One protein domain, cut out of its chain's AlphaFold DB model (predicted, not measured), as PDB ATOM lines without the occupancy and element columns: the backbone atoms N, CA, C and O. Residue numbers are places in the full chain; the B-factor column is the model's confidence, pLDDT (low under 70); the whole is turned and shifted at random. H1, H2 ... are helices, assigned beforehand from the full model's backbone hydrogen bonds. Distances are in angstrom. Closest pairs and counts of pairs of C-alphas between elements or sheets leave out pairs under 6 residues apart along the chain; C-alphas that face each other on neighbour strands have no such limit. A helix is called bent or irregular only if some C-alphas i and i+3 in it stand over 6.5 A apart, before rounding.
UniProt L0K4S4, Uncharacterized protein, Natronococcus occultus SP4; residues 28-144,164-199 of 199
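Overview. This is residues 28 to 144 and 164 to 199 of the 199 residues of an uncharacterized protein of Natronococcus occultus SP4 (UniProt L0K4S4). One long helix, H1, reaches out of a body of crossed helices: its residues 28 to 44 stick out as a free arm that makes much of the length, and its other end enters the body. There the bent helix H5 packs on H1, H2 and H4, H4 crosses it at a slant, and the short H3 packs on H1. The printed part has 153 residues with five named helices, H1 to H5 in order along the chain, and no named strand; the class is all helix. The whole is loose, with a radius of gyration of the C-alphas of 19.4 A and spans of 76 by 31 by 23 A.

Along the chain. H1, residues 28 to 61, is the longest helix at 49.5 A, beginning at C-alpha 28 (83.374, -120.713, 444.884). H4, residues 118 to 142, measures 36.1 A and begins at C-alpha 118 (77.256, -108.209, 409.314). H2 is residues 64 to 75, 17.1 A, and H3 is residues 98 to 107, 13.0 A. H3 is irregular, with C-alphas 102 and 105 being 7.8 A apart. H5, residues 164 to 187, was assigned as one helix by its hydrogen bonds but is bent: C-alphas 172 and 175 are 7.0 A apart. Its arms are H5a, residues 164 to 172, 12.2 A, and H5b, residues 175 to 187, 18.5 A, ending at C-alpha 187 (66.123, -107.425, 405.509).

Arrangement. H1 touches H3 with residues 52 to 59 alone, at a shallow tilt of 26 degrees, opposite ways; the closest C-alphas, of Leu 56 and Val 99, are 6.2 A apart. H1 touches H5b with residues 57 to 61 alone, at a steep tilt of 47 degrees; the closest C-alphas, of Glu 61 and Ile 185, are 6.5 A apart. H5b also touches H2, at 4.8 A between the closest C-alphas, of Ala 70 and Gly 175. H4 touches H5a, with the closest C-alphas, of Tyr 132 and Leu 170, 6.3 A apart, and H5b, with those of Phe 125 and Leu 177 7.8 A apart. H1 and H4 are near each other, and H3 and H5b are apart. Each O i to N i+4 pair is within hydrogen-bond range in H1, H2, H4, H5a and H5b; in H3, 4 of 6 are.

Size, cuts and confidence. The C-alphas farthest apart, of Val 28 and Ala 81, are 76.2 A apart. Residues 145 to 163 are not printed, and C-alphas 144 and 164 are 19.4 A apart across the cut. The link from H2 to H3 is long, 22 residues. Low confidence, pLDDT under 70, falls at residues 28 to 31, 77 to 81, 112 to 116, 142 to 144 and 199.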
ATOM      1  N   VAL A  28      84.783-120.743 445.314       58.47
ATOM      2  CA  VAL A  28      83.374-120.713 444.884       58.47
ATOM      3  C   VAL A  28      82.834-119.275 444.886       58.47
ATOM      4  O   VAL A  28      82.224-118.858 443.905       58.47
ATOM      5  N   GLY A  29      83.116-118.473 445.919       60.12
ATOM      6  CA  GLY A  29      82.693-117.067 445.996       60.12
ATOM      7  C   GLY A  29      83.344-116.172 444.933       60.12
ATOM      8  O   GLY A  29      82.669-115.360 444.290       60.12
ATOM      9  N   VAL A  30      84.642-116.358 444.679       63.19
ATOM     10  CA  VAL A  30      85.360-115.663 443.598       63.19
ATOM     11  C   VAL A  30      84.874-116.153 442.228       63.19
ATOM     12  O   VAL A  30      84.613-115.334 441.348       63.19
ATOM     13  N   GLY A  31      84.651-117.459 442.053       68.19
ATOM     14  CA  GLY A  31      84.130-118.039 440.811       68.19
ATOM     15  C   GLY A  31      82.748-117.504 440.419       68.19
ATOM     16  O   GLY A  31      82.533-117.124 439.267       68.19
ATOM     17  N   VAL A  32      81.828-117.380 441.380       72.44
ATOM     18  CA  VAL A  32      80.492-116.793 441.157       72.44
ATOM     19  C   VAL A  32      80.581-115.302 440.798       72.44
ATOM     20  O   VAL A  32      79.819-114.811 439.958       72.44
ATOM     21  N   SER A  33      81.549-114.575 441.360       74.25
ATOM     22  CA  SER A  33      81.774-113.154 441.055       74.25
ATOM     23  C   SER A  33      82.284-112.941 439.623       74.25
ATOM     24  O   SER A  33      81.804-112.055 438.917       74.25
ATOM     25  N   PHE A  34      83.193-113.793 439.141       80.81
ATOM     26  CA  PHE A  34      83.636-113.745 437.744       80.81
ATOM     27  C   PHE A  34      82.522-114.143 436.769       80.81
ATOM     28  O   PHE A  34      82.331-113.465 435.762       80.81
ATOM     29  N   LEU A  35      81.744-115.189 437.068       80.88
ATOM     30  CA  LEU A  35      80.633-115.614 436.206       80.88
ATOM     31  C   LEU A  35      79.525-114.558 436.110       80.88
ATOM     32  O   LEU A  35      79.013-114.308 435.020       80.88
ATOM     33  N   SER A  36      79.184-113.904 437.223       79.94
ATOM     34  CA  SER A  36      78.207-112.809 437.224       79.94
ATOM     35  C   SER A  36      78.713-111.591 436.446       79.94
ATOM     36  O   SER A  36      77.964-111.043 435.637       79.94
ATOM     37  N   ALA A  37      79.988-111.216 436.594       79.75
ATOM     38  CA  ALA A  37      80.596-110.148 435.801       79.75
ATOM     39  C   ALA A  37      80.598-110.468 434.296       79.75
ATOM     40  O   ALA A  37      80.244-109.608 433.489       79.75
ATOM     41  N   ILE A  38      80.930-111.707 433.917       84.75
ATOM     42  CA  ILE A  38      80.892-112.170 432.521       84.75
ATOM     43  C   ILE A  38      79.463-112.098 431.973       84.75
ATOM     44  O   ILE A  38      79.262-111.553 430.892       84.75
ATOM     45  N   LEU A  39      78.465-112.573 432.724       85.00
ATOM     46  CA  LEU A  39      77.058-112.523 432.312       85.00
ATOM     47  C   LEU A  39      76.569-111.092 432.081       85.00
ATOM     48  O   LEU A  39      75.981-110.796 431.039       85.00
ATOM     49  N   VAL A  40      76.836-110.195 433.033       88.12
ATOM     50  CA  VAL A  40      76.462-108.779 432.926       88.12
ATOM     51  C   VAL A  40      77.160-108.131 431.730       88.12
ATOM     52  O   VAL A  40      76.529-107.399 430.965       88.12
ATOM     53  N   TYR A  41      78.444-108.428 431.532       86.38
ATOM     54  CA  TYR A  41      79.214-107.919 430.404       86.38
ATOM     55  C   TYR A  41      78.659-108.414 429.061       86.38
ATOM     56  O   TYR A  41      78.431-107.608 428.159       86.38
ATOM     57  N   SER A  42      78.352-109.708 428.938       84.06
ATOM     58  CA  SER A  42      77.750-110.278 427.728       84.06
ATOM     59  C   SER A  42      76.380-109.669 427.426       84.06
ATOM     60  O   SER A  42      76.118-109.293 426.284       84.06
ATOM     61  N   ALA A  43      75.523-109.497 428.438       85.56
ATOM     62  CA  ALA A  43      74.219-108.855 428.267       85.56
ATOM     63  C   ALA A  43      74.358-107.406 427.773       85.56
ATOM     64  O   ALA A  43      73.671-106.989 426.835       85.56
ATOM     65  N   ARG A  44      75.298-106.649 428.353       86.38
ATOM     66  CA  ARG A  44      75.607-105.283 427.919       86.38
ATOM     67  C   ARG A  44      76.097-105.244 426.472       86.38
ATOM     68  O   ARG A  44      75.631-104.411 425.697       86.38
ATOM     69  N   GLN A  45      76.975-106.166 426.090       84.00
ATOM     70  CA  GLN A  45      77.539-106.230 424.744       84.00
ATOM     71  C   GLN A  45      76.471-106.514 423.676       84.00
ATOM     72  O   GLN A  45      76.480-105.896 422.612       84.00
ATOM     73  N   VAL A  46      75.506-107.394 423.967       84.38
ATOM     74  CA  VAL A  46      74.373-107.672 423.066       84.38
ATOM     75  C   VAL A  46      73.501-106.431 422.878       84.38
ATOM     76  O   VAL A  46      73.069-106.134 421.759       84.38
ATOM     77  N   TRP A  47      73.257-105.674 423.948       87.19
ATOM     78  CA  TRP A  47      72.452-104.462 423.862       87.19
ATOM     79  C   TRP A  47      73.149-103.358 423.062       87.19
ATOM     80  O   TRP A  47      72.528-102.745 422.189       87.19
ATOM     81  N   GLU A  48      74.443-103.147 423.305       88.69
ATOM     82  CA  GLU A  48      75.250-102.189 422.550       88.69
ATOM     83  C   GLU A  48      75.318-102.565 421.063       88.69
ATOM     84  O   GLU A  48      75.110-101.693 420.217       88.69
ATOM     85  N   LYS A  49      75.474-103.859 420.736       88.44
ATOM     86  CA  LYS A  49      75.398-104.360 419.353       88.44
ATOM     87  C   LYS A  49      74.055-104.016 418.707       88.44
ATOM     88  O   LYS A  49      74.031-103.452 417.618       88.44
ATOM     89  N   LYS A  50      72.932-104.304 419.375       88.75
ATOM     90  CA  LYS A  50      71.590-104.026 418.832       88.75
ATOM     91  C   LYS A  50      71.344-102.528 418.633       88.75
ATOM     92  O   LYS A  50      70.718-102.133 417.652       88.75
ATOM     93  N   LYS A  51      71.833-101.695 419.555       91.31
ATOM     94  CA  LYS A  51      71.731-100.235 419.452       91.31
ATOM     95  C   LYS A  51      72.533 -99.707 418.263       91.31
ATOM     96  O   LYS A  51      72.013 -98.886 417.516       91.31
ATOM     97  N   LEU A  52      73.763-100.192 418.091       90.44
ATOM     98  CA  LEU A  52      74.622 -99.828 416.969       90.44
ATOM     99  C   LEU A  52      74.012-100.254 415.632       90.44
ATOM    100  O   LEU A  52      73.882 -99.429 414.738       90.44
ATOM    101  N   HIS A  53      73.579-101.514 415.537       91.25
ATOM    102  CA  HIS A  53      72.919-102.061 414.350       91.25
ATOM    103  C   HIS A  53      71.741-101.195 413.913       91.25
ATOM    104  O   HIS A  53      71.655-100.765 412.770       91.25
ATOM    105  N   ARG A  54      70.865-100.859 414.865       92.75
ATOM    106  CA  ARG A  54      69.701-100.018 414.599       92.75
ATOM    107  C   ARG A  54      70.085 -98.608 414.156       92.75
ATOM    108  O   ARG A  54      69.460 -98.086 413.247       92.75
ATOM    109  N   ALA A  55      71.092 -98.000 414.781       93.69
ATOM    110  CA  ALA A  55      71.546 -96.666 414.401       93.69
ATOM    111  C   ALA A  55      72.104 -96.643 412.967       93.69
ATOM    112  O   ALA A  55      71.803 -95.719 412.219       93.69
ATOM    113  N   LEU A  56      72.864 -97.672 412.577       93.12
ATOM    114  CA  LEU A  56      73.386 -97.806 411.217       93.12
ATOM    115  C   LEU A  56      72.266 -98.031 410.197       93.12
ATOM    116  O   LEU A  56      72.308 -97.424 409.136       93.12
ATOM    117  N   LEU A  57      71.262 -98.856 410.511       94.31
ATOM    118  CA  LEU A  57      70.105 -99.045 409.628       94.31
ATOM    119  C   LEU A  57      69.333 -97.742 409.411       94.31
ATOM    120  O   LEU A  57      69.026 -97.409 408.275       94.31
ATOM    121  N   THR A  58      69.074 -96.981 410.476       94.69
ATOM    122  CA  THR A  58      68.392 -95.685 410.358       94.69
ATOM    123  C   THR A  58      69.208 -94.681 409.540       94.69
ATOM    124  O   THR A  58      68.633 -93.895 408.794       94.69
ATOM    125  N   GLU A  59      70.541 -94.712 409.630       94.81
ATOM    126  CA  GLU A  59      71.390 -93.903 408.749       94.81
ATOM    127  C   GLU A  59      71.257 -94.337 407.281       94.81
ATOM    128  O   GLU A  59      71.062 -93.483 406.426       94.81
ATOM    129  N   VAL A  60      71.273 -95.644 406.986       94.56
ATOM    130  CA  VAL A  60      71.072 -96.180 405.622       94.56
ATOM    131  C   VAL A  60      69.698 -95.813 405.054       94.56
ATOM    132  O   VAL A  60      69.590 -95.455 403.878       94.56
ATOM    133  N   GLU A  61      68.651 -95.867 405.876       92.75
ATOM    134  CA  GLU A  61      67.303 -95.423 405.504       92.75
ATOM    135  C   GLU A  61      67.308 -93.947 405.082       92.75
ATOM    136  O   GLU A  61      66.745 -93.614 404.042       92.75
ATOM    137  N   ALA A  62      68.033 -93.092 405.809       93.62
ATOM    138  CA  ALA A  62      68.148 -91.663 405.524       93.62
ATOM    139  C   ALA A  62      69.039 -91.312 404.309       93.62
ATOM    140  O   ALA A  62      69.087 -90.147 403.916       93.62
ATOM    141  N   MET A  63      69.740 -92.276 403.695       93.75
ATOM    142  CA  MET A  63      70.564 -92.058 402.491       93.75
ATOM    143  C   MET A  63      69.733 -92.009 401.199       93.75
ATOM    144  O   MET A  63      69.978 -92.768 400.259       93.75
ATOM    145  N   GLU A  64      68.755 -91.109 401.132       92.00
ATOM    146  CA  GLU A  64      67.927 -90.904 399.931       92.00
ATOM    147  C   GLU A  64      68.756 -90.430 398.728       92.00
ATOM    148  O   GLU A  64      68.426 -90.736 397.584       92.00
ATOM    149  N   GLY A  65      69.895 -89.767 398.968       90.12
ATOM    150  CA  GLY A  65      70.804 -89.326 397.911       90.12
ATOM    151  C   GLY A  65      71.304 -90.451 397.007       90.12
ATOM    152  O   GLY A  65      71.467 -90.244 395.811       90.12
ATOM    153  N   ILE A  66      71.503 -91.660 397.544       92.00
ATOM    154  CA  ILE A  66      71.952 -92.814 396.745       92.00
ATOM    155  C   ILE A  66      70.884 -93.210 395.720       92.00
ATOM    156  O   ILE A  66      71.208 -93.529 394.580       92.00
ATOM    157  N   GLU A  67      69.617 -93.181 396.128       92.06
ATOM    158  CA  GLU A  67      68.480 -93.520 395.275       92.06
ATOM    159  C   GLU A  67      68.264 -92.449 394.206       92.06
ATOM    160  O   GLU A  67      68.222 -92.768 393.024       92.06
ATOM    161  N   ILE A  68      68.274 -91.174 394.605       90.25
ATOM    162  CA  ILE A  68      68.166 -90.037 393.681       90.25
ATOM    163  C   ILE A  68      69.286 -90.075 392.636       90.25
ATOM    164  O   ILE A  68      69.024 -89.923 391.445       90.25
ATOM    165  N   CYS A  69      70.528 -90.313 393.068       89.31
ATOM    166  CA  CYS A  69      71.665 -90.395 392.159       89.31
ATOM    167  C   CYS A  69      71.518 -91.567 391.184       89.31
ATOM    168  O   CYS A  69      71.823 -91.417 390.005       89.31
ATOM    169  N   ALA A  70      71.048 -92.727 391.650       90.81
ATOM    170  CA  ALA A  70      70.815 -93.877 390.784       90.81
ATOM    171  C   ALA A  70      69.743 -93.589 389.723       90.81
ATOM    172  O   ALA A  70      69.981 -93.846 388.543       90.81
ATOM    173  N   ASP A  71      68.623 -92.984 390.120       90.19
ATOM    174  CA  ASP A  71      67.546 -92.596 389.208       90.19
ATOM    175  C   ASP A  71      68.004 -91.544 388.185       90.19
ATOM    176  O   ASP A  71      67.557 -91.547 387.036       90.19
ATOM    177  N   GLN A  72      68.887 -90.620 388.583       87.06
ATOM    178  CA  GLN A  72      69.482 -89.635 387.677       87.06
ATOM    179  C   GLN A  72      70.414 -90.297 386.657       87.06
ATOM    180  O   GLN A  72      70.304 -90.003 385.468       87.06
ATOM    181  N   MET A  73      71.280 -91.220 387.091       87.50
ATOM    182  CA  MET A  73      72.201 -91.920 386.187       87.50
ATOM    183  C   MET A  73      71.469 -92.846 385.212       87.50
ATOM    184  O   MET A  73      71.861 -92.920 384.055       87.50
ATOM    185  N   GLU A  74      70.367 -93.483 385.622       85.81
ATOM    186  CA  GLU A  74      69.537 -94.297 384.717       85.81
ATOM    187  C   GLU A  74      68.884 -93.462 383.600       85.81
ATOM    188  O   GLU A  74      68.629 -93.966 382.509       85.81
ATOM    189  N   ARG A  75      68.629 -92.168 383.845       83.81
ATOM    190  CA  ARG A  75      68.047 -91.247 382.852       83.81
ATOM    191  C   ARG A  75      69.069 -90.658 381.888       83.81
ATOM    192  O   ARG A  75      68.675 -90.130 380.849       83.81
ATOM    193  N   ILE A  76      70.348 -90.677 382.246       80.94
ATOM    194  CA  ILE A  76      71.433 -90.216 381.383       80.94
ATOM    195  C   ILE A  76      71.853 -91.411 380.526       80.94
ATOM    196  O   ILE A  76      72.245 -92.435 381.071       80.94
ATOM    197  N   ASP A  77      71.778 -91.303 379.198       67.50
ATOM    198  CA  ASP A  77      72.190 -92.387 378.296       67.50
ATOM    199  C   ASP A  77      73.657 -92.800 378.523       67.50
ATOM    200  O   ASP A  77      74.530 -91.959 378.758       67.50
ATOM    201  N   SER A  78      73.925 -94.106 378.433       63.97
ATOM    202  CA  SER A  78      75.250 -94.690 378.664       63.97
ATOM    203  C   SER A  78      76.025 -94.927 377.356       63.97
ATOM    204  O   SER A  78      75.457 -95.505 376.423       63.97
ATOM    205  N   PRO A  79      77.327 -94.584 377.274       60.12
ATOM    206  CA  PRO A  79      78.095 -93.805 378.246       60.12
ATOM    207  C   PRO A  79      77.693 -92.321 378.209       60.12
ATOM    208  O   PRO A  79      77.279 -91.828 377.152       60.12
ATOM    209  N   PRO A  80      77.851 -91.586 379.324       63.34
ATOM    210  CA  PRO A  80      77.505 -90.177 379.356       63.34
ATOM    211  C   PRO A  80      78.345 -89.424 378.314       63.34
ATOM    212  O   PRO A  80      79.569 -89.358 378.392       63.34
ATOM    213  N   ALA A  81      77.681 -88.836 377.314       68.69
ATOM    214  CA  ALA A  81      78.340 -88.072 376.244       68.69
ATOM    215  C   ALA A  81      78.996 -86.764 376.741       68.69
ATOM    216  O   ALA A  81      79.605 -86.030 375.961       68.69
ATOM    217  N   ARG A  82      78.839 -86.456 378.034       74.62
ATOM    218  CA  ARG A  82      79.385 -85.297 378.742       74.62
ATOM    219  C   ARG A  82      79.800 -85.697 380.158       74.62
ATOM    220  O   ARG A  82      79.209 -86.610 380.724       74.62
ATOM    221  N   GLN A  83      80.743 -84.965 380.745       79.62
ATOM    222  CA  GLN A  83      81.061 -85.097 382.172       79.62
ATOM    223  C   GLN A  83      79.854 -84.727 383.043       79.62
ATOM    224  O   GLN A  83      79.055 -83.853 382.680       79.62
ATOM    225  N   LEU A  84      79.743 -85.394 384.192       81.69
ATOM    226  CA  LEU A  84      78.705 -85.127 385.180       81.69
ATOM    227  C   LEU A  84      78.894 -83.728 385.765       81.69
ATOM    228  O   LEU A  84      79.996 -83.324 386.136       81.69
ATOM    229  N   SER A  85      77.798 -82.983 385.843       82.38
ATOM    230  CA  SER A  85      77.753 -81.657 386.451       82.38
ATOM    231  C   SER A  85      77.104 -81.707 387.833       82.38
ATOM    232  O   SER A  85      76.502 -82.709 388.214       82.38
ATOM    233  N   ALA A  86      77.204 -80.617 388.596       83.25
ATOM    234  CA  ALA A  86      76.613 -80.525 389.933       83.25
ATOM    235  C   ALA A  86      75.087 -80.748 389.952       83.25
ATOM    236  O   ALA A  86      74.559 -81.161 390.978       83.25
ATOM    237  N   ASP A  87      74.395 -80.513 388.833       84.19
ATOM    238  CA  ASP A  87      72.952 -80.749 388.695       84.19
ATOM    239  C   ASP A  87      72.609 -82.236 388.473       84.19
ATOM    240  O   ASP A  87      71.472 -82.659 388.698       84.19
ATOM    241  N   ASP A  88      73.588 -83.037 388.042       83.50
ATOM    242  CA  ASP A  88      73.427 -84.466 387.744       83.50
ATOM    243  C   ASP A  88      73.665 -85.357 388.975       83.50
ATOM    244  O   ASP A  88      73.459 -86.568 388.907       83.50
ATOM    245  N   VAL A  89      74.112 -84.775 390.092       87.69
ATOM    246  CA  VAL A  89      74.409 -85.481 391.343       87.69
ATOM    247  C   VAL A  89      73.628 -84.871 392.510       87.69
ATOM    248  O   VAL A  89      73.339 -83.673 392.511       87.69
ATOM    249  N   PRO A  90      73.277 -85.656 393.541       89.50
ATOM    250  CA  PRO A  90      72.565 -85.131 394.698       89.50
ATOM    251  C   PRO A  90      73.492 -84.282 395.586       89.50
ATOM    252  O   PRO A  90      74.717 -84.317 395.475       89.50
ATOM    253  N   ALA A  91      72.917 -83.552 396.544       87.81
ATOM    254  CA  ALA A  91      73.712 -82.846 397.550       87.81
ATOM    255  C   ALA A  91      74.501 -83.829 398.439       87.81
ATOM    256  O   ALA A  91      73.953 -84.848 398.855       87.81
ATOM    257  N   GLU A  92      75.743 -83.501 398.816       86.62
ATOM    258  CA  GLU A  92      76.584 -84.344 399.697       86.62
ATOM    259  C   GLU A  92      75.860 -84.746 400.999       86.62
ATOM    260  O   GLU A  92      75.960 -85.889 401.452       86.62
ATOM    261  N   ASP A  93      75.097 -83.818 401.580       87.38
ATOM    262  CA  ASP A  93      74.389 -84.011 402.850       87.38
ATOM    263  C   ASP A  93      73.221 -85.009 402.761       87.38
ATOM    264  O   ASP A  93      72.767 -85.518 403.784       87.38
ATOM    265  N   SER A  94      72.762 -85.340 401.549       90.06
ATOM    266  CA  SER A  94      71.726 -86.362 401.319       90.06
ATOM    267  C   SER A  94      72.235 -87.801 401.494       90.06
ATOM    268  O   SER A  94      71.458 -88.755 401.428       90.06
ATOM    269  N   ILE A  95      73.543 -87.965 401.725       92.38
ATOM    270  CA  ILE A  95      74.200 -89.240 402.017       92.38
ATOM    271  C   ILE A  95      74.872 -89.122 403.400       92.38
ATOM    272  O   ILE A  95      76.087 -88.886 403.507       92.38
ATOM    273  N   PRO A  96      74.097 -89.219 404.498       92.75
ATOM    274  CA  PRO A  96      74.644 -89.172 405.848       92.75
ATOM    275  C   PRO A  96      75.543 -90.386 406.110       92.75
ATOM    276  O   PRO A  96      75.195 -91.512 405.784       92.75
ATOM    277  N   THR A  97      76.712 -90.155 406.704       93.25
ATOM    278  CA  THR A  97      77.689 -91.203 407.082       93.25
ATOM    279  C   THR A  97      78.201 -91.005 408.512       93.25
ATOM    280  O   THR A  97      79.254 -91.508 408.905       93.25
ATOM    281  N   THR A  98      77.495 -90.179 409.278       92.25
ATOM    282  CA  THR A  98      77.906 -89.662 410.580       92.25
ATOM    283  C   THR A  98      77.876 -90.750 411.642       92.25
ATOM    284  O   THR A  98      78.797 -90.842 412.454       92.25
ATOM    285  N   VAL A  99      76.846 -91.597 411.655       91.44
ATOM    286  CA  VAL A  99      76.734 -92.728 412.576       91.44
ATOM    287  C   VAL A  99      77.887 -93.682 412.328       91.44
ATOM    288  O   VAL A  99      78.595 -94.010 413.279       91.44
ATOM    289  N   TYR A 100      78.153 -94.066 411.080       92.12
ATOM    290  CA  TYR A 100      79.298 -94.918 410.757       92.12
ATOM    291  C   TYR A 100      80.631 -94.306 411.209       92.12
ATOM    292  O   TYR A 100      81.387 -94.948 411.942       92.12
ATOM    293  N   SER A 101      80.898 -93.042 410.871       88.88
ATOM    294  CA  SER A 101      82.147 -92.369 411.251       88.88
ATOM    295  C   SER A 101      82.318 -92.235 412.769       88.88
ATOM    296  O   SER A 101      83.399 -92.491 413.298       88.88
ATOM    297  N   THR A 102      81.259 -91.874 413.495       89.31
ATOM    298  CA  THR A 102      81.316 -91.679 414.956       89.31
ATOM    299  C   THR A 102      81.346 -92.993 415.734       89.31
ATOM    300  O   THR A 102      81.841 -93.033 416.862       89.31
ATOM    301  N   THR A 103      80.846 -94.080 415.147       86.94
ATOM    302  CA  THR A 103      80.790 -95.398 415.790       86.94
ATOM    303  C   THR A 103      81.849 -96.374 415.293       86.94
ATOM    304  O   THR A 103      81.876 -97.502 415.782       86.94
ATOM    305  N   ALA A 104      82.770 -95.953 414.421       84.31
ATOM    306  CA  ALA A 104      83.801 -96.799 413.814       84.31
ATOM    307  C   ALA A 104      84.571 -97.680 414.817       84.31
ATOM    308  O   ALA A 104      84.810 -98.859 414.565       84.31
ATOM    309  N   SER A 105      84.881 -97.156 416.007       82.94
ATOM    310  CA  SER A 105      85.559 -97.910 417.075       82.94
ATOM    311  C   SER A 105      84.714 -99.032 417.690       82.94
ATOM    312  O   SER A 105      85.250 -99.981 418.258       82.94
ATOM    313  N   ARG A 106      83.388 -98.939 417.579       83.44
ATOM    314  CA  ARG A 106      82.409 -99.909 418.089       83.44
ATOM    315  C   ARG A 106      81.871-100.829 417.002       83.44
ATOM    316  O   ARG A 106      81.223-101.816 417.334       83.44
ATOM    317  N   ILE A 107      82.162-100.559 415.729       84.12
ATOM    318  CA  ILE A 107      81.735-101.395 414.600       84.12
ATOM    319  C   ILE A 107      82.239-102.834 414.743       84.12
ATOM    320  O   ILE A 107      81.495-103.767 414.454       84.12
ATOM    321  N   GLY A 108      83.417-103.047 415.337       83.12
ATOM    322  CA  GLY A 108      83.923-104.388 415.655       83.12
ATOM    323  C   GLY A 108      82.993-105.241 416.537       83.12
ATOM    324  O   GLY A 108      83.081-106.466 416.502       83.12
ATOM    325  N   LEU A 109      82.053-104.636 417.276       82.88
ATOM    326  CA  LEU A 109      81.036-105.364 418.050       82.88
ATOM    327  C   LEU A 109      80.041-106.123 417.160       82.88
ATOM    328  O   LEU A 109      79.414-107.078 417.623       82.88
ATOM    329  N   LEU A 110      79.885-105.718 415.896       82.31
ATOM    330  CA  LEU A 110      79.016-106.398 414.938       82.31
ATOM    331  C   LEU A 110      79.588-107.769 414.552       82.31
ATOM    332  O   LEU A 110      78.824-108.732 414.528       82.31
ATOM    333  N   GLY A 111      80.911-107.878 414.383       73.69
ATOM    334  CA  GLY A 111      81.621-109.068 413.884       73.69
ATOM    335  C   GLY A 111      82.104-110.036 414.965       73.69
ATOM    336  O   GLY A 111      83.213-110.560 414.888       73.69
ATOM    337  N   GLY A 112      81.312-110.245 416.018       68.62
ATOM    338  CA  GLY A 112      81.674-111.168 417.099       68.62
ATOM    339  C   GLY A 112      81.922-112.608 416.612       68.62
ATOM    340  O   GLY A 112      81.390-113.018 415.588       68.62
ATOM    341  N   ARG A 113      82.653-113.414 417.404       58.25
ATOM    342  CA  ARG A 113      83.051-114.820 417.112       58.25
ATOM    343  C   ARG A 113      81.929-115.789 416.691       58.25
ATOM    344  O   ARG A 113      82.229-116.898 416.274       58.25
ATOM    345  N   ILE A 114      80.665-115.408 416.858       54.25
ATOM    346  CA  ILE A 114      79.473-116.236 416.598       54.25
ATOM    347  C   ILE A 114      78.499-115.507 415.642       54.25
ATOM    348  O   ILE A 114      77.463-116.039 415.268       54.25
ATOM    349  N   GLY A 115      78.796-114.262 415.250       52.53
ATOM    350  CA  GLY A 115      77.793-113.312 414.774       52.53
ATOM    351  C   GLY A 115      78.007-112.779 413.364       52.53
ATOM    352  O   GLY A 115      78.113-111.564 413.251       52.53
ATOM    353  N   GLY A 116      77.979-113.664 412.362       65.19
ATOM    354  CA  GLY A 116      77.669-113.370 410.951       65.19
ATOM    355  C   GLY A 116      78.584-112.394 410.198       65.19
ATOM    356  O   GLY A 116      79.437-111.722 410.774       65.19
ATOM    357  N   ASP A 117      78.352-112.280 408.890       83.50
ATOM    358  CA  ASP A 117      79.087-111.380 407.991       83.50
ATOM    359  C   ASP A 117      78.595-109.917 408.058       83.50
ATOM    360  O   ASP A 117      78.986-109.086 407.246       83.50
ATOM    361  N   GLU A 118      77.799-109.559 409.075       87.69
ATOM    362  CA  GLU A 118      77.256-108.209 409.314       87.69
ATOM    363  C   GLU A 118      78.337-107.124 409.339       87.69
ATOM    364  O   GLU A 118      78.204-106.089 408.692       87.69
ATOM    365  N   LEU A 119      79.435-107.357 410.065       90.06
ATOM    366  CA  LEU A 119      80.555-106.412 410.108       90.06
ATOM    367  C   LEU A 119      81.151-106.207 408.715       90.06
ATOM    368  O   LEU A 119      81.376-105.075 408.290       90.06
ATOM    369  N   THR A 120      81.404-107.312 408.020       89.94
ATOM    370  CA  THR A 120      81.954-107.303 406.668       89.94
ATOM    371  C   THR A 120      81.017-106.554 405.724       89.94
ATOM    372  O   THR A 120      81.480-105.719 404.951       89.94
ATOM    373  N   GLY A 121      79.708-106.790 405.827       90.62
ATOM    374  CA  GLY A 121      78.677-106.091 405.071       90.62
ATOM    375  C   GLY A 121      78.667-104.588 405.344       90.62
ATOM    376  O   GLY A 121      78.770-103.804 404.407       90.62
ATOM    377  N   VAL A 122      78.643-104.171 406.614       92.12
ATOM    378  CA  VAL A 122      78.698-102.751 407.003       92.12
ATOM    379  C   VAL A 122      79.931-102.073 406.406       92.12
ATOM    380  O   VAL A 122      79.809-101.041 405.753       92.12
ATOM    381  N   VAL A 123      81.119-102.653 406.580       91.62
ATOM    382  CA  VAL A 123      82.364-102.058 406.068       91.62
ATOM    383  C   VAL A 123      82.361-101.992 404.538       91.62
ATOM    384  O   VAL A 123      82.730-100.964 403.970       91.62
ATOM    385  N   LYS A 124      81.897-103.047 403.854       92.00
ATOM    386  CA  LYS A 124      81.781-103.063 402.387       92.00
ATOM    387  C   LYS A 124      80.820-101.994 401.889       92.00
ATOM    388  O   LYS A 124      81.201-101.183 401.052       92.00
ATOM    389  N   PHE A 125      79.618-101.937 402.452       93.88
ATOM    390  CA  PHE A 125      78.618-100.946 402.081       93.88
ATOM    391  C   PHE A 125      79.142 -99.520 402.295       93.88
ATOM    392  O   PHE A 125      79.211 -98.736 401.351       93.88
ATOM    393  N   TYR A 126      79.596 -99.199 403.510       93.69
ATOM    394  CA  TYR A 126      80.034 -97.842 403.838       93.69
ATOM    395  C   TYR A 126      81.325 -97.428 403.127       93.69
ATOM    396  O   TYR A 126      81.493 -96.244 402.852       93.69
ATOM    397  N   SER A 127      82.219 -98.356 402.773       92.25
ATOM    398  CA  SER A 127      83.400 -98.010 401.969       92.25
ATOM    399  C   SER A 127      83.017 -97.512 400.569       92.25
ATOM    400  O   SER A 127      83.556 -96.503 400.115       92.25
ATOM    401  N   LYS A 128      82.028 -98.146 399.921       92.62
ATOM    402  CA  LYS A 128      81.492 -97.700 398.623       92.62
ATOM    403  C   LYS A 128      80.700 -96.396 398.769       92.62
ATOM    404  O   LYS A 128      80.914 -95.477 397.984       92.62
ATOM    405  N   VAL A 129      79.874 -96.266 399.812       93.31
ATOM    406  CA  VAL A 129      79.143 -95.017 400.110       93.31
ATOM    407  C   VAL A 129      80.099 -93.842 400.300       93.31
ATOM    408  O   VAL A 129      79.884 -92.785 399.718       93.31
ATOM    409  N   LEU A 130      81.171 -94.012 401.080       92.81
ATOM    410  CA  LEU A 130      82.159 -92.955 401.309       92.81
ATOM    411  C   LEU A 130      82.884 -92.566 400.018       92.81
ATOM    412  O   LEU A 130      83.085 -91.376 399.786       92.81
ATOM    413  N   ARG A 131      83.218 -93.545 399.164       90.62
ATOM    414  CA  ARG A 131      83.813 -93.286 397.846       90.62
ATOM    415  C   ARG A 131      82.868 -92.483 396.949       90.62
ATOM    416  O   ARG A 131      83.276 -91.493 396.359       90.62
ATOM    417  N   TYR A 132      81.598 -92.865 396.853       90.19
ATOM    418  CA  TYR A 132      80.652 -92.129 396.005       90.19
ATOM    419  C   TYR A 132      80.314 -90.764 396.576       90.19
ATOM    420  O   TYR A 132      80.232 -89.796 395.829       90.19
ATOM    421  N   LYS A 133      80.222 -90.647 397.901       91.38
ATOM    422  CA  LYS A 133      80.063 -89.359 398.570       91.38
ATOM    423  C   LYS A 133      81.220 -88.408 398.259       91.38
ATOM    424  O   LYS A 133      80.964 -87.232 398.022       91.38
ATOM    425  N   SER A 134      82.468 -88.887 398.228       89.31
ATOM    426  CA  SER A 134      83.603 -88.031 397.856       89.31
ATOM    427  C   SER A 134      83.544 -87.600 396.392       89.31
ATOM    428  O   SER A 134      83.763 -86.426 396.120       89.31
ATOM    429  N   ILE A 135      83.170 -88.500 395.477       88.44
ATOM    430  CA  ILE A 135      83.015 -88.175 394.049       88.44
ATOM    431  C   ILE A 135      81.893 -87.141 393.855       88.44
ATOM    432  O   ILE A 135      82.093 -86.123 393.202       88.44
ATOM    433  N   ILE A 136      80.736 -87.342 394.492       87.88
ATOM    434  CA  ILE A 136      79.599 -86.406 394.465       87.88
ATOM    435  C   ILE A 136      79.995 -85.040 395.030       87.88
ATOM    436  O   ILE A 136      79.668 -84.010 394.443       87.88
ATOM    437  N   LYS A 137      80.721 -85.012 396.152       88.69
ATOM    438  CA  LYS A 137      81.244 -83.773 396.739       88.69
ATOM    439  C   LYS A 137      82.154 -83.037 395.765       88.69
ATOM    440  O   LYS A 137      82.045 -81.821 395.615       88.69
ATOM    441  N   GLU A 138      83.054 -83.765 395.122       85.38
ATOM    442  CA  GLU A 138      84.006 -83.205 394.178       85.38
ATOM    443  C   GLU A 138      83.274 -82.617 392.963       85.38
ATOM    444  O   GLU A 138      83.438 -81.424 392.698       85.38
ATOM    445  N   ILE A 139      82.349 -83.362 392.339       83.81
ATOM    446  CA  ILE A 139      81.481 -82.881 391.244       83.81
ATOM    447  C   ILE A 139      80.662 -81.651 391.681       83.81
ATOM    448  O   ILE A 139      80.648 -80.623 391.000       83.81
ATOM    449  N   GLY A 140      80.016 -81.715 392.848       80.69
ATOM    450  CA  GLY A 140      79.187 -80.632 393.382       80.69
ATOM    451  C   GLY A 140      79.977 -79.361 393.717       80.69
ATOM    452  O   GLY A 140      79.465 -78.249 393.578       80.69
ATOM    453  N   SER A 141      81.242 -79.500 394.125       76.56
ATOM    454  CA  SER A 141      82.129 -78.367 394.417       76.56
ATOM    455  C   SER A 141      82.671 -77.678 393.160       76.56
ATOM    456  O   SER A 141      82.898 -76.472 393.193       76.56
ATOM    457  N   HIS A 142      82.790 -78.395 392.037       67.19
ATOM    458  CA  HIS A 142      83.213 -77.829 390.751       67.19
ATOM    459  C   HIS A 142      82.160 -76.892 390.129       67.19
ATOM    460  O   HIS A 142      82.511 -75.988 389.374       67.19
ATOM    461  N   GLY A 143      80.876 -77.063 390.465       50.66
ATOM    462  CA  GLY A 143      79.782 -76.199 389.997       50.66
ATOM    463  C   GLY A 143      79.569 -74.919 390.815       50.66
ATOM    464  O   GLY A 143      78.810 -74.043 390.398       50.66
ATOM    465  N   ARG A 144      80.220 -74.777 391.979       44.62
ATOM    466  CA  ARG A 144      80.118 -73.576 392.820       44.62
ATOM    467  C   ARG A 144      81.355 -72.699 392.624       44.62
ATOM    468  O   ARG A 144      82.449 -73.138 392.974       44.62
ATOM    469  N   ASP A 164      87.772 -89.041 385.000       81.00
ATOM    470  CA  ASP A 164      86.734 -89.652 384.157       81.00
ATOM    471  C   ASP A 164      86.420 -91.091 384.621       81.00
ATOM    472  O   ASP A 164      85.265 -91.509 384.621       81.00
ATOM    473  N   SER A 165      87.428 -91.813 385.133       83.94
ATOM    474  CA  SER A 165      87.263 -93.151 385.719       83.94
ATOM    475  C   SER A 165      86.383 -93.167 386.970       83.94
ATOM    476  O   SER A 165      85.659 -94.128 387.202       83.94
ATOM    477  N   ASP A 166      86.448 -92.125 387.803       86.12
ATOM    478  CA  ASP A 166      85.636 -92.036 389.018       86.12
ATOM    479  C   ASP A 166      84.187 -91.662 388.686       86.12
ATOM    480  O   ASP A 166      83.260 -92.168 389.320       86.12
ATOM    481  N   GLN A 167      83.974 -90.833 387.659       84.75
ATOM    482  CA  GLN A 167      82.631 -90.541 387.150       84.75
ATOM    483  C   GLN A 167      81.988 -91.783 386.522       84.75
ATOM    484  O   GLN A 167      80.824 -92.078 386.794       84.75
ATOM    485  N   GLU A 168      82.749 -92.535 385.725       84.44
ATOM    486  CA  GLU A 168      82.303 -93.798 385.134       84.44
ATOM    487  C   GLU A 168      81.998 -94.849 386.213       84.44
ATOM    488  O   GLU A 168      80.957 -95.509 386.166       84.44
ATOM    489  N   ASP A 169      82.843 -94.954 387.242       86.56
ATOM    490  CA  ASP A 169      82.603 -95.842 388.378       86.56
ATOM    491  C   ASP A 169      81.348 -95.461 389.165       86.56
ATOM    492  O   ASP A 169      80.621 -96.352 389.608       86.56
ATOM    493  N   LEU A 170      81.086 -94.166 389.359       86.06
ATOM    494  CA  LEU A 170      79.849 -93.706 389.984       86.06
ATOM    495  C   LEU A 170      78.648 -94.111 389.123       86.06
ATOM    496  O   LEU A 170      77.734 -94.753 389.630       86.06
ATOM    497  N   TYR A 171      78.680 -93.804 387.825       85.44
ATOM    498  CA  TYR A 171      77.597 -94.099 386.888       85.44
ATOM    499  C   TYR A 171      77.256 -95.598 386.848       85.44
ATOM    500  O   TYR A 171      76.102 -95.988 387.031       85.44
ATOM    501  N   ASN A 172      78.265 -96.454 386.674       86.69
ATOM    502  CA  ASN A 172      78.073 -97.893 386.484       86.69
ATOM    503  C   ASN A 172      77.600 -98.612 387.754       86.69
ATOM    504  O   ASN A 172      76.887 -99.614 387.679       86.69
ATOM    505  N   ASN A 173      77.987 -98.114 388.931       89.88
ATOM    506  CA  ASN A 173      77.834 -98.856 390.182       89.88
ATOM    507  C   ASN A 173      76.852 -98.216 391.177       89.88
ATOM    508  O   ASN A 173      76.436 -98.871 392.135       89.88
ATOM    509  N   ILE A 174      76.425 -96.963 390.990       90.19
ATOM    510  CA  ILE A 174      75.472 -96.333 391.917       90.19
ATOM    511  C   ILE A 174      74.127 -97.078 391.947       90.19
ATOM    512  O   ILE A 174      73.524 -97.241 393.011       90.19
ATOM    513  N   GLY A 175      73.694 -97.627 390.806       90.31
ATOM    514  CA  GLY A 175      72.465 -98.415 390.710       90.31
ATOM    515  C   GLY A 175      72.535 -99.732 391.486       90.31
ATOM    516  O   GLY A 175      71.560-100.143 392.121       90.31
ATOM    517  N   SER A 176      73.694-100.395 391.497       91.94
ATOM    518  CA  SER A 176      73.891-101.600 392.305       91.94
ATOM    519  C   SER A 176      73.959-101.265 393.794       91.94
ATOM    520  O   SER A 176      73.394-102.001 394.610       91.94
ATOM    521  N   LEU A 177      74.542-100.115 394.159       92.75
ATOM    522  CA  LEU A 177      74.575 -99.647 395.545       92.75
ATOM    523  C   LEU A 177      73.172 -99.310 396.063       92.75
ATOM    524  O   LEU A 177      72.832 -99.704 397.179       92.75
ATOM    525  N   SER A 178      72.334 -98.670 395.242       93.56
ATOM    526  CA  SER A 178      70.918 -98.423 395.548       93.56
ATOM    527  C   SER A 178      70.153 -99.733 395.789       93.56
ATOM    528  O   SER A 178      69.460 -99.893 396.798       93.56
ATOM    529  N   LYS A 179      70.370-100.754 394.945       94.00
ATOM    530  CA  LYS A 179      69.789-102.096 395.148       94.00
ATOM    531  C   LYS A 179      70.247-102.734 396.461       94.00
ATOM    532  O   LYS A 179      69.427-103.332 397.159       94.00
ATOM    533  N   VAL A 180      71.531-102.624 396.810       94.31
ATOM    534  CA  VAL A 180      72.062-103.140 398.083       94.31
ATOM    535  C   VAL A 180      71.465-102.391 399.273       94.31
ATOM    536  O   VAL A 180      70.994-103.047 400.199       94.31
ATOM    537  N   ARG A 181      71.387-101.053 399.229       94.69
ATOM    538  CA  ARG A 181      70.688-100.239 400.240       94.69
ATOM    539  C   ARG A 181      69.268-100.761 400.466       94.69
ATOM    540  O   ARG A 181      68.898-101.059 401.598       94.69
ATOM    541  N   ASN A 182      68.499-100.949 399.396       95.06
ATOM    542  CA  ASN A 182      67.113-101.406 399.498       95.06
ATOM    543  C   ASN A 182      67.007-102.816 400.102       95.06
ATOM    544  O   ASN A 182      66.116-103.073 400.910       95.06
ATOM    545  N   ARG A 183      67.949-103.719 399.793       94.38
ATOM    546  CA  ARG A 183      68.029-105.042 400.440       94.38
ATOM    547  C   ARG A 183      68.349-104.940 401.929       94.38
ATOM    548  O   ARG A 183      67.745-105.676 402.707       94.38
ATOM    549  N   ILE A 184      69.267-104.053 402.322       93.56
ATOM    550  CA  ILE A 184      69.631-103.826 403.729       93.56
ATOM    551  C   ILE A 184      68.416-103.328 404.511       93.56
ATOM    552  O   ILE A 184      68.117-103.863 405.577       93.56
ATOM    553  N   ILE A 185      67.677-102.363 403.956       93.88
ATOM    554  CA  ILE A 185      66.447-101.830 404.556       93.88
ATOM    555  C   ILE A 185      65.389-102.936 404.670       93.88
ATOM    556  O   ILE A 185      64.827-103.153 405.744       93.88
ATOM    557  N   GLN A 186      65.156-103.690 403.592       94.00
ATOM    558  CA  GLN A 186      64.141-104.746 403.560       94.00
ATOM    559  C   GLN A 186      64.441-105.888 404.541       94.00
ATOM    560  O   GLN A 186      63.537-106.368 405.223       94.00
ATOM    561  N   LYS A 187      65.697-106.344 404.607       93.56
ATOM    562  CA  LYS A 187      66.123-107.425 405.509       93.56
ATOM    563  C   LYS A 187      66.430-106.936 406.928       93.56
ATOM    564  O   LYS A 187      66.567-107.766 407.822       93.56
ATOM    565  N   GLN A 188      66.545-105.622 407.138       93.75
ATOM    566  CA  GLN A 188      67.034-105.003 408.377       93.75
ATOM    567  C   GLN A 188      68.383-105.582 408.841       93.75
ATOM    568  O   GLN A 188      68.608-105.833 410.029       93.75
ATOM    569  N   SER A 189      69.283-105.832 407.891       91.31
ATOM    570  CA  SER A 189      70.540-106.560 408.096       91.31
ATOM    571  C   SER A 189      71.553-106.177 407.020       91.31
ATOM    572  O   SER A 189      71.166-105.934 405.878       91.31
ATOM    573  N   PHE A 190      72.842-106.124 407.371       90.88
ATOM    574  CA  PHE A 190      73.934-105.902 406.416       90.88
ATOM    575  C   PHE A 190      74.488-107.205 405.828       90.88
ATOM    576  O   PHE A 190      75.324-107.152 404.920       90.88
ATOM    577  N   ASP A 191      73.999-108.352 406.303       90.81
ATOM    578  CA  ASP A 191      74.252-109.680 405.750       90.81
ATOM    579  C   ASP A 191      73.381-109.905 404.500       90.81
ATOM    580  O   ASP A 191      72.330-110.558 404.495       90.81
ATOM    581  N   VAL A 192      73.778-109.232 403.421       89.75
ATOM    582  CA  VAL A 192      73.107-109.268 402.122       89.75
ATOM    583  C   VAL A 192      74.084-109.678 401.033       89.75
ATOM    584  O   VAL A 192      75.287-109.466 401.148       89.75
ATOM    585  N   ASP A 193      73.561-110.224 399.937       89.12
ATOM    586  CA  ASP A 193      74.390-110.550 398.782       89.12
ATOM    587  C   ASP A 193      74.849-109.265 398.087       89.12
ATOM    588  O   ASP A 193      74.030-108.521 397.526       89.12
ATOM    589  N   TYR A 194      76.161-109.032 398.116       87.12
ATOM    590  CA  TYR A 194      76.817-107.951 397.386       87.12
ATOM    591  C   TYR A 194      77.152-108.431 395.965       87.12
ATOM    592  O   TYR A 194      77.808-109.471 395.821       87.12
ATOM    593  N   PRO A 195      76.717-107.707 394.916       84.88
ATOM    594  CA  PRO A 195      77.127-108.000 393.546       84.88
ATOM    595  C   PRO A 195      78.646-107.828 393.389       84.88
ATOM    596  O   PRO A 195      79.263-107.100 394.165       84.88
ATOM    597  N   GLU A 196      79.248-108.499 392.403       82.62
ATOM    598  CA  GLU A 196      80.709-108.497 392.182       82.62
ATOM    599  C   GLU A 196      81.281-107.080 392.042       82.62
ATOM    600  O   GLU A 196      82.344-106.790 392.578       82.62
ATOM    601  N   GLU A 197      80.537-106.169 391.417       75.88
ATOM    602  CA  GLU A 197      80.912-104.757 391.280       75.88
ATOM    603  C   GLU A 197      81.041-103.993 392.622       75.88
ATOM    604  O   GLU A 197      81.746-102.983 392.739       75.88
ATOM    605  N   LEU A 198      80.407-104.504 393.681       73.94
ATOM    606  CA  LEU A 198      80.453-103.952 395.037       73.94
ATOM    607  C   LEU A 198      81.283-104.790 396.016       73.94
ATOM    608  O   LEU A 198      81.356-104.421 397.192       73.94
ATOM    609  N   LYS A 199      81.905-105.884 395.558       69.81
ATOM    610  CA  LYS A 199      82.902-106.607 396.356       69.81
ATOM    611  C   LYS A 199      84.213-105.824 396.456       69.81
ATOM    612  O   LYS A 199      84.950-106.161 397.409       69.81
TER     613      LYS A 199